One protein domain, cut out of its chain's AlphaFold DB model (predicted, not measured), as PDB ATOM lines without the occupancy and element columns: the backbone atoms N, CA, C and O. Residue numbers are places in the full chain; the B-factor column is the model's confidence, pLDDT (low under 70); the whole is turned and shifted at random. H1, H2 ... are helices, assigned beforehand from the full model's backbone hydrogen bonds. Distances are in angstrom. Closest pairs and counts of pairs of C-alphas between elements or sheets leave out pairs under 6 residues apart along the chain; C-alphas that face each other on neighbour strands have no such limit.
ATOM      1  N   THR A  16       4.566 -30.977 -41.068       92.56
ATOM      2  CA  THR A  16       3.105 -31.141 -41.057       92.56
ATOM      3  C   THR A  16       2.406 -30.044 -41.859       92.56
ATOM      4  O   THR A  16       1.459 -30.322 -42.589       92.56
ATOM      5  N   THR A  17       2.909 -28.807 -41.797       95.31
ATOM      6  CA  THR A  17       2.402 -27.689 -42.605       95.31
ATOM      7  C   THR A  17       2.606 -27.954 -44.093       95.31
ATOM      8  O   THR A  17       1.670 -27.815 -44.880       95.31
ATOM      9  N   LEU A  18       3.803 -28.402 -44.485       95.75
ATOM     10  CA  LEU A  18       4.098 -28.757 -45.873       95.75
ATOM     11  C   LEU A  18       3.249 -29.946 -46.352       95.75
ATOM     12  O   LEU A  18       2.706 -29.901 -47.454       95.75
ATOM     13  N   ALA A  19       3.079 -30.972 -45.515       94.81
ATOM     14  CA  ALA A  19       2.264 -32.145 -45.819       94.81
ATOM     15  C   ALA A  19       0.805 -31.768 -46.128       94.81
ATOM     16  O   ALA A  19       0.271 -32.211 -47.140       94.81
ATOM     17  N   ARG A  20       0.191 -30.895 -45.315       94.38
ATOM     18  CA  ARG A  20      -1.173 -30.376 -45.543       94.38
ATOM     19  C   ARG A  20      -1.281 -29.582 -46.850       94.38
ATOM     20  O   ARG A  20      -2.277 -29.677 -47.561       94.38
ATOM     21  N   GLY A  21      -0.244 -28.817 -47.194       96.69
ATOM     22  CA  GLY A  21      -0.184 -28.099 -48.469       96.69
ATOM     23  C   GLY A  21      -0.133 -29.037 -49.679       96.69
ATOM     24  O   GLY A  21      -0.835 -28.809 -50.663       96.69
ATOM     25  N   LEU A  22       0.673 -30.102 -49.601       95.88
ATOM     26  CA  LEU A  22       0.774 -31.128 -50.645       95.88
ATOM     27  C   LEU A  22      -0.526 -31.927 -50.788       95.88
ATOM     28  O   LEU A  22      -0.985 -32.137 -51.908       95.88
ATOM     29  N   GLU A  23      -1.135 -32.315 -49.667       95.31
ATOM     30  CA  GLU A  23      -2.444 -32.971 -49.601       95.31
ATOM     31  C   GLU A  23      -3.494 -32.175 -50.384       95.31
ATOM     32  O   GLU A  23      -4.084 -32.694 -51.333       95.31
ATOM     33  N   HIS A  24      -3.651 -30.884 -50.070       96.56
ATOM     34  CA  HIS A  24      -4.625 -30.028 -50.746       96.56
ATOM     35  C   HIS A  24      -4.289 -29.807 -52.228       96.56
ATOM     36  O   HIS A  24      -5.158 -29.933 -53.092       96.56
ATOM     37  N   ARG A  25      -3.021 -29.510 -52.542       97.12
ATOM     38  CA  ARG A  25      -2.577 -29.193 -53.908       97.12
ATOM     39  C   ARG A  25      -2.705 -30.378 -54.861       97.12
ATOM     40  O   ARG A  25      -3.049 -30.185 -56.024       97.12
ATOM     41  N   HIS A  26      -2.397 -31.581 -54.389       95.50
ATOM     42  CA  HIS A  26      -2.329 -32.775 -55.229       95.50
ATOM     43  C   HIS A  26      -3.527 -33.709 -55.054       95.50
ATOM     44  O   HIS A  26      -3.564 -34.748 -55.708       95.50
ATOM     45  N   ARG A  27      -4.495 -33.360 -54.189       94.44
ATOM     46  CA  ARG A  27      -5.551 -34.284 -53.730       94.44
ATOM     47  C   ARG A  27      -4.947 -35.614 -53.264       94.44
ATOM     48  O   ARG A  27      -5.449 -36.690 -53.579       94.44
ATOM     49  N   ALA A  28      -3.806 -35.516 -52.587       94.12
ATOM     50  CA  ALA A  28      -3.042 -36.663 -52.128       94.12
ATOM     51  C   ALA A  28      -3.584 -37.156 -50.786       94.12
ATOM     52  O   ALA A  28      -4.185 -36.396 -50.037       94.12
ATOM     53  N   VAL A  29      -3.329 -38.421 -50.463       91.19
ATOM     54  CA  VAL A  29      -3.605 -38.967 -49.131       91.19
ATOM     55  C   VAL A  29      -2.377 -38.750 -48.253       91.19
ATOM     56  O   VAL A  29      -1.257 -39.069 -48.659       91.19
ATOM     57  N   ARG A  30      -2.574 -38.212 -47.046       90.25
ATOM     58  CA  ARG A  30      -1.496 -37.998 -46.081       90.25
ATOM     59  C   ARG A  30      -1.348 -39.212 -45.167       90.25
ATOM     60  O   ARG A  30      -2.238 -39.525 -44.387       90.25
ATOM     61  N   PHE A  31      -0.196 -39.869 -45.259       86.44
ATOM     62  CA  PHE A  31       0.198 -40.972 -44.385       86.44
ATOM     63  C   PHE A  31       0.969 -40.383 -43.199       86.44
ATOM     64  O   PHE A  31       2.114 -39.955 -43.343       86.44
ATOM     65  N   THR A  32       0.332 -40.295 -42.034       80.69
ATOM     66  CA  THR A  32       0.958 -39.817 -40.795       80.69
ATOM     67  C   THR A  32       0.694 -40.844 -39.698       80.69
ATOM     68  O   THR A  32      -0.475 -41.112 -39.418       80.69
ATOM     69  N   PRO A  33       1.748 -41.435 -39.098       72.00
ATOM     70  CA  PRO A  33       1.582 -42.435 -38.049       72.00
ATOM     71  C   PRO A  33       0.701 -41.923 -36.913       72.00
ATOM     72  O   PRO A  33      -0.212 -42.623 -36.511       72.00
ATOM     73  N   ASP A  34       0.898 -40.682 -36.471       71.81
ATOM     74  CA  ASP A  34       0.210 -40.128 -35.299       71.81
ATOM     75  C   ASP A  34      -1.322 -40.117 -35.443       71.81
ATOM     76  O   ASP A  34      -2.042 -40.543 -34.544       71.81
ATOM     77  N   GLU A  35      -1.837 -39.690 -36.599       70.94
ATOM     78  CA  GLU A  35      -3.283 -39.598 -36.852       70.94
ATOM     79  C   GLU A  35      -3.925 -40.978 -36.979       70.94
ATOM     80  O   GLU A  35      -5.031 -41.201 -36.494       70.94
ATOM     81  N   TRP A  36      -3.240 -41.926 -37.619       74.88
ATOM     82  CA  TRP A  36      -3.792 -43.267 -37.798       74.88
ATOM     83  C   TRP A  36      -3.620 -44.129 -36.562       74.88
ATOM     84  O   TRP A  36      -4.511 -44.912 -36.264       74.88
ATOM     85  N   MET A  37      -2.534 -43.957 -35.809       73.44
ATOM     86  CA  MET A  37      -2.362 -44.623 -34.523       73.44
ATOM     87  C   MET A  37      -3.435 -44.169 -33.534       73.44
ATOM     88  O   MET A  37      -4.062 -45.025 -32.917       73.44
ATOM     89  N   ALA A  38      -3.730 -42.866 -33.455       72.25
ATOM     90  CA  ALA A  38      -4.826 -42.365 -32.628       72.25
ATOM     91  C   ALA A  38      -6.189 -42.934 -33.069       72.25
ATOM     92  O   ALA A  38      -6.963 -43.396 -32.235       72.25
ATOM     93  N   CYS A  39      -6.473 -42.966 -34.377       72.00
ATOM     94  CA  CYS A  39      -7.722 -43.532 -34.898       72.00
ATOM     95  C   CYS A  39      -7.852 -45.049 -34.680       72.00
ATOM     96  O   CYS A  39      -8.955 -45.534 -34.444       72.00
ATOM     97  N   LEU A  40      -6.759 -45.805 -34.807       77.25
ATOM     98  CA  LEU A  40      -6.777 -47.269 -34.739       77.25
ATOM     99  C   LEU A  40      -6.665 -47.803 -33.307       77.25
ATOM    100  O   LEU A  40      -7.208 -48.868 -33.024       77.25
ATOM    101  N   PHE A  41      -5.963 -47.093 -32.420       74.50
ATOM    102  CA  PHE A  41      -5.585 -47.602 -31.096       74.50
ATOM    103  C   PHE A  41      -5.966 -46.681 -29.926       74.50
ATOM    104  O   PHE A  41      -5.811 -47.085 -28.776       74.50
ATOM    105  N   GLY A  42      -6.505 -45.486 -30.191       71.31
ATOM    106  CA  GLY A  42      -6.857 -44.515 -29.153       71.31
ATOM    107  C   GLY A  42      -5.635 -43.895 -28.467       71.31
ATOM    108  O   GLY A  42      -4.511 -44.003 -28.951       71.31
ATOM    109  N   GLU A  43      -5.856 -43.223 -27.333       68.81
ATOM    110  CA  GLU A  43      -4.783 -42.562 -26.566       68.81
ATOM    111  C   GLU A  43      -3.888 -43.547 -25.797       68.81
ATOM    112  O   GLU A  43      -2.729 -43.238 -25.541       68.81
ATOM    113  N   ASN A  44      -4.406 -44.737 -25.472       70.69
ATOM    114  CA  ASN A  44      -3.688 -45.796 -24.757       70.69
ATOM    115  C   ASN A  44      -3.650 -47.080 -25.598       70.69
ATOM    116  O   ASN A  44      -4.476 -47.978 -25.396       70.69
ATOM    117  N   PRO A  45      -2.714 -47.177 -26.561       68.88
ATOM    118  CA  PRO A  45      -2.541 -48.384 -27.351       68.88
ATOM    119  C   PRO A  45      -2.170 -49.576 -26.448       68.88
ATOM    120  O   PRO A  45      -1.364 -49.435 -25.527       68.88
ATOM    121  N   PRO A  46      -2.718 -50.780 -26.695       68.75
ATOM    122  CA  PRO A  46      -2.468 -51.938 -25.847       68.75
ATOM    123  C   PRO A  46      -0.995 -52.380 -25.904       68.75
ATOM    124  O   PRO A  46      -0.454 -52.662 -26.978       68.75
ATOM    125  N   ALA A  47      -0.371 -52.528 -24.730       67.62
ATOM    126  CA  ALA A  47       1.046 -52.884 -24.572       67.62
ATOM    127  C   ALA A  47       1.447 -54.204 -25.261       67.62
ATOM    128  O   ALA A  47       2.584 -54.357 -25.698       67.62
ATOM    129  N   GLY A  48       0.509 -55.149 -25.410       72.81
ATOM    130  CA  GLY A  48       0.750 -56.417 -26.108       72.81
ATOM    131  C   GLY A  48       0.937 -56.282 -27.626       72.81
ATOM    132  O   GLY A  48       1.540 -57.155 -28.240       72.81
ATOM    133  N   THR A  49       0.439 -55.201 -28.235       70.69
ATOM    134  CA  THR A  49       0.569 -54.929 -29.679       70.69
ATOM    135  C   THR A  49       1.703 -53.946 -29.969       70.69
ATOM    136  O   THR A  49       2.334 -54.034 -31.020       70.69
ATOM    137  N   PHE A  50       2.004 -53.049 -29.025       67.56
ATOM    138  CA  PHE A  50       3.038 -52.023 -29.162       67.56
ATOM    139  C   PHE A  50       4.036 -52.066 -27.999       67.56
ATOM    140  O   PHE A  50       4.028 -51.176 -27.147       67.56
ATOM    141  N   PRO A  51       4.934 -53.066 -27.959       62.88
ATOM    142  CA  PRO A  51       5.874 -53.232 -26.849       62.88
ATOM    143  C   PRO A  51       6.792 -52.012 -26.644       62.88
ATOM    144  O   PRO A  51       7.144 -51.697 -25.518       62.88
ATOM    145  N   GLN A  52       7.104 -51.259 -27.704       62.66
ATOM    146  CA  GLN A  52       7.879 -50.008 -27.636       62.66
ATOM    147  C   GLN A  52       7.155 -48.818 -26.976       62.66
ATOM    148  O   GLN A  52       7.791 -47.816 -26.667       62.66
ATOM    149  N   HIS A  53       5.835 -48.904 -26.783       59.03
ATOM    150  CA  HIS A  53       5.041 -47.906 -26.055       59.03
ATOM    151  C   HIS A  53       4.736 -48.340 -24.614       59.03
ATOM    152  O   HIS A  53       4.179 -47.555 -23.858       59.03
ATOM    153  N   ALA A  54       5.124 -49.559 -24.220       55.44
ATOM    154  CA  ALA A  54       4.945 -50.061 -22.858       55.44
ATOM    155  C   ALA A  54       5.895 -49.393 -21.843       55.44
ATOM    156  O   ALA A  54       5.627 -49.415 -20.643       55.44
ATOM    157  N   ASP A  55       6.972 -48.755 -22.313       54.56
ATOM    158  CA  ASP A  55       7.890 -47.980 -21.477       54.56
ATOM    159  C   ASP A  55       7.351 -46.557 -21.229       54.56
ATOM    160  O   ASP A  55       7.959 -45.545 -21.584       54.56
ATOM    161  N   GLU A  56       6.204 -46.460 -20.547       53.22
ATOM    162  CA  GLU A  56       5.655 -45.201 -20.006       53.22
ATOM    163  C   GLU A  56       6.632 -44.488 -19.047       53.22
ATOM    164  O   GLU A  56       6.474 -43.303 -18.739       53.22
ATOM    165  N   ALA A  57       7.682 -45.187 -18.600       53.44
ATOM    166  CA  ALA A  57       8.684 -44.691 -17.667       53.44
ATOM    167  C   ALA A  57       9.386 -43.405 -18.141       53.44
ATOM    168  O   ALA A  57       9.712 -42.565 -17.306       53.44
ATOM    169  N   PHE A  58       9.588 -43.200 -19.449       47.66
ATOM    170  CA  PHE A  58      10.284 -42.006 -19.949       47.66
ATOM    171  C   PHE A  58       9.394 -40.750 -19.945       47.66
ATOM    172  O   PHE A  58       9.828 -39.689 -19.502       47.66
ATOM    173  N   ILE A  59       8.128 -40.860 -20.364       46.16
ATOM    174  CA  ILE A  59       7.187 -39.723 -20.367       46.16
ATOM    175  C   ILE A  59       6.723 -39.396 -18.939       46.16
ATOM    176  O   ILE A  59       6.674 -38.224 -18.559       46.16
ATOM    177  N   ALA A  60       6.478 -40.414 -18.107       51.00
ATOM    178  CA  ALA A  60       6.149 -40.225 -16.695       51.00
ATOM    179  C   ALA A  60       7.310 -39.607 -15.888       51.00
ATOM    180  O   ALA A  60       7.060 -38.860 -14.941       51.00
ATOM    181  N   ALA A  61       8.568 -39.875 -16.262       51.91
ATOM    182  CA  ALA A  61       9.739 -39.252 -15.643       51.91
ATOM    183  C   ALA A  61       9.920 -37.778 -16.046       51.91
ATOM    184  O   ALA A  61      10.362 -36.981 -15.225       51.91
ATOM    185  N   VAL A  62       9.553 -37.400 -17.275       53.22
ATOM    186  CA  VAL A  62       9.666 -36.012 -17.769       53.22
ATOM    187  C   VAL A  62       8.509 -35.123 -17.289       53.22
ATOM    188  O   VAL A  62       8.682 -33.915 -17.153       53.22
ATOM    189  N   SER A  63       7.338 -35.697 -16.988       44.62
ATOM    190  CA  SER A  63       6.141 -34.937 -16.595       44.62
ATOM    191  C   SER A  63       5.973 -34.709 -15.084       44.62
ATOM    192  O   SER A  63       5.012 -34.046 -14.688       44.62
ATOM    193  N   LYS A  64       6.852 -35.235 -14.217       35.81
ATOM    194  CA  LYS A  64       6.803 -34.921 -12.779       35.81
ATOM    195  C   LYS A  64       7.580 -33.630 -12.492       35.81
ATOM    196  O   LYS A  64       8.803 -33.643 -12.628       35.81
TER     197      LYS A  64
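AT A GLANCE: This is residues 16 to 64 of the 66 residues of a protein of Methylobacterium aquaticum (UniProt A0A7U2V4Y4). Three separate helices are strung along an open, extended chain, H1 near one end, H3 near the other and H2 between, and no helix touches another. Residues 56 to 64, of which 57 to 62 belong to H3, stand free and stick out. The 49 printed residues hold H1, H2 and H3 in that order and no named strand; the class is all helix. The whole is extended, with a radius of gyration of the C-alphas of 15.1 A and spans of 41 by 25 by 14 A.

HOW THE PARTS SIT: Start with H1, residues 16 to 26; a short link of 6 residues leads to H2, residues 33 to 41, and the two are apart. A long link of 15 residues leads on to H3, residues 57 to 62, apart from both H1 and H2. In H1, H2 and H3 every O i to N i+4 pair is within hydrogen-bond range.

IN THESE COORDINATES: Find C-alpha 16 at (3.105, -31.141, -41.057); from there H1 runs 15.3 A to C-alpha 26. H2 measures 11.2 A and H3 8.7 A, ending at C-alpha 62, (9.666, -36.012, -17.769).

THE WHOLE: The C-alphas farthest apart, of His 26 and Lys 64, are 43.5 A apart. The printed part has no cut. Look for pLDDT under 70 at residues 43, 45 to 47 and 50 to 64.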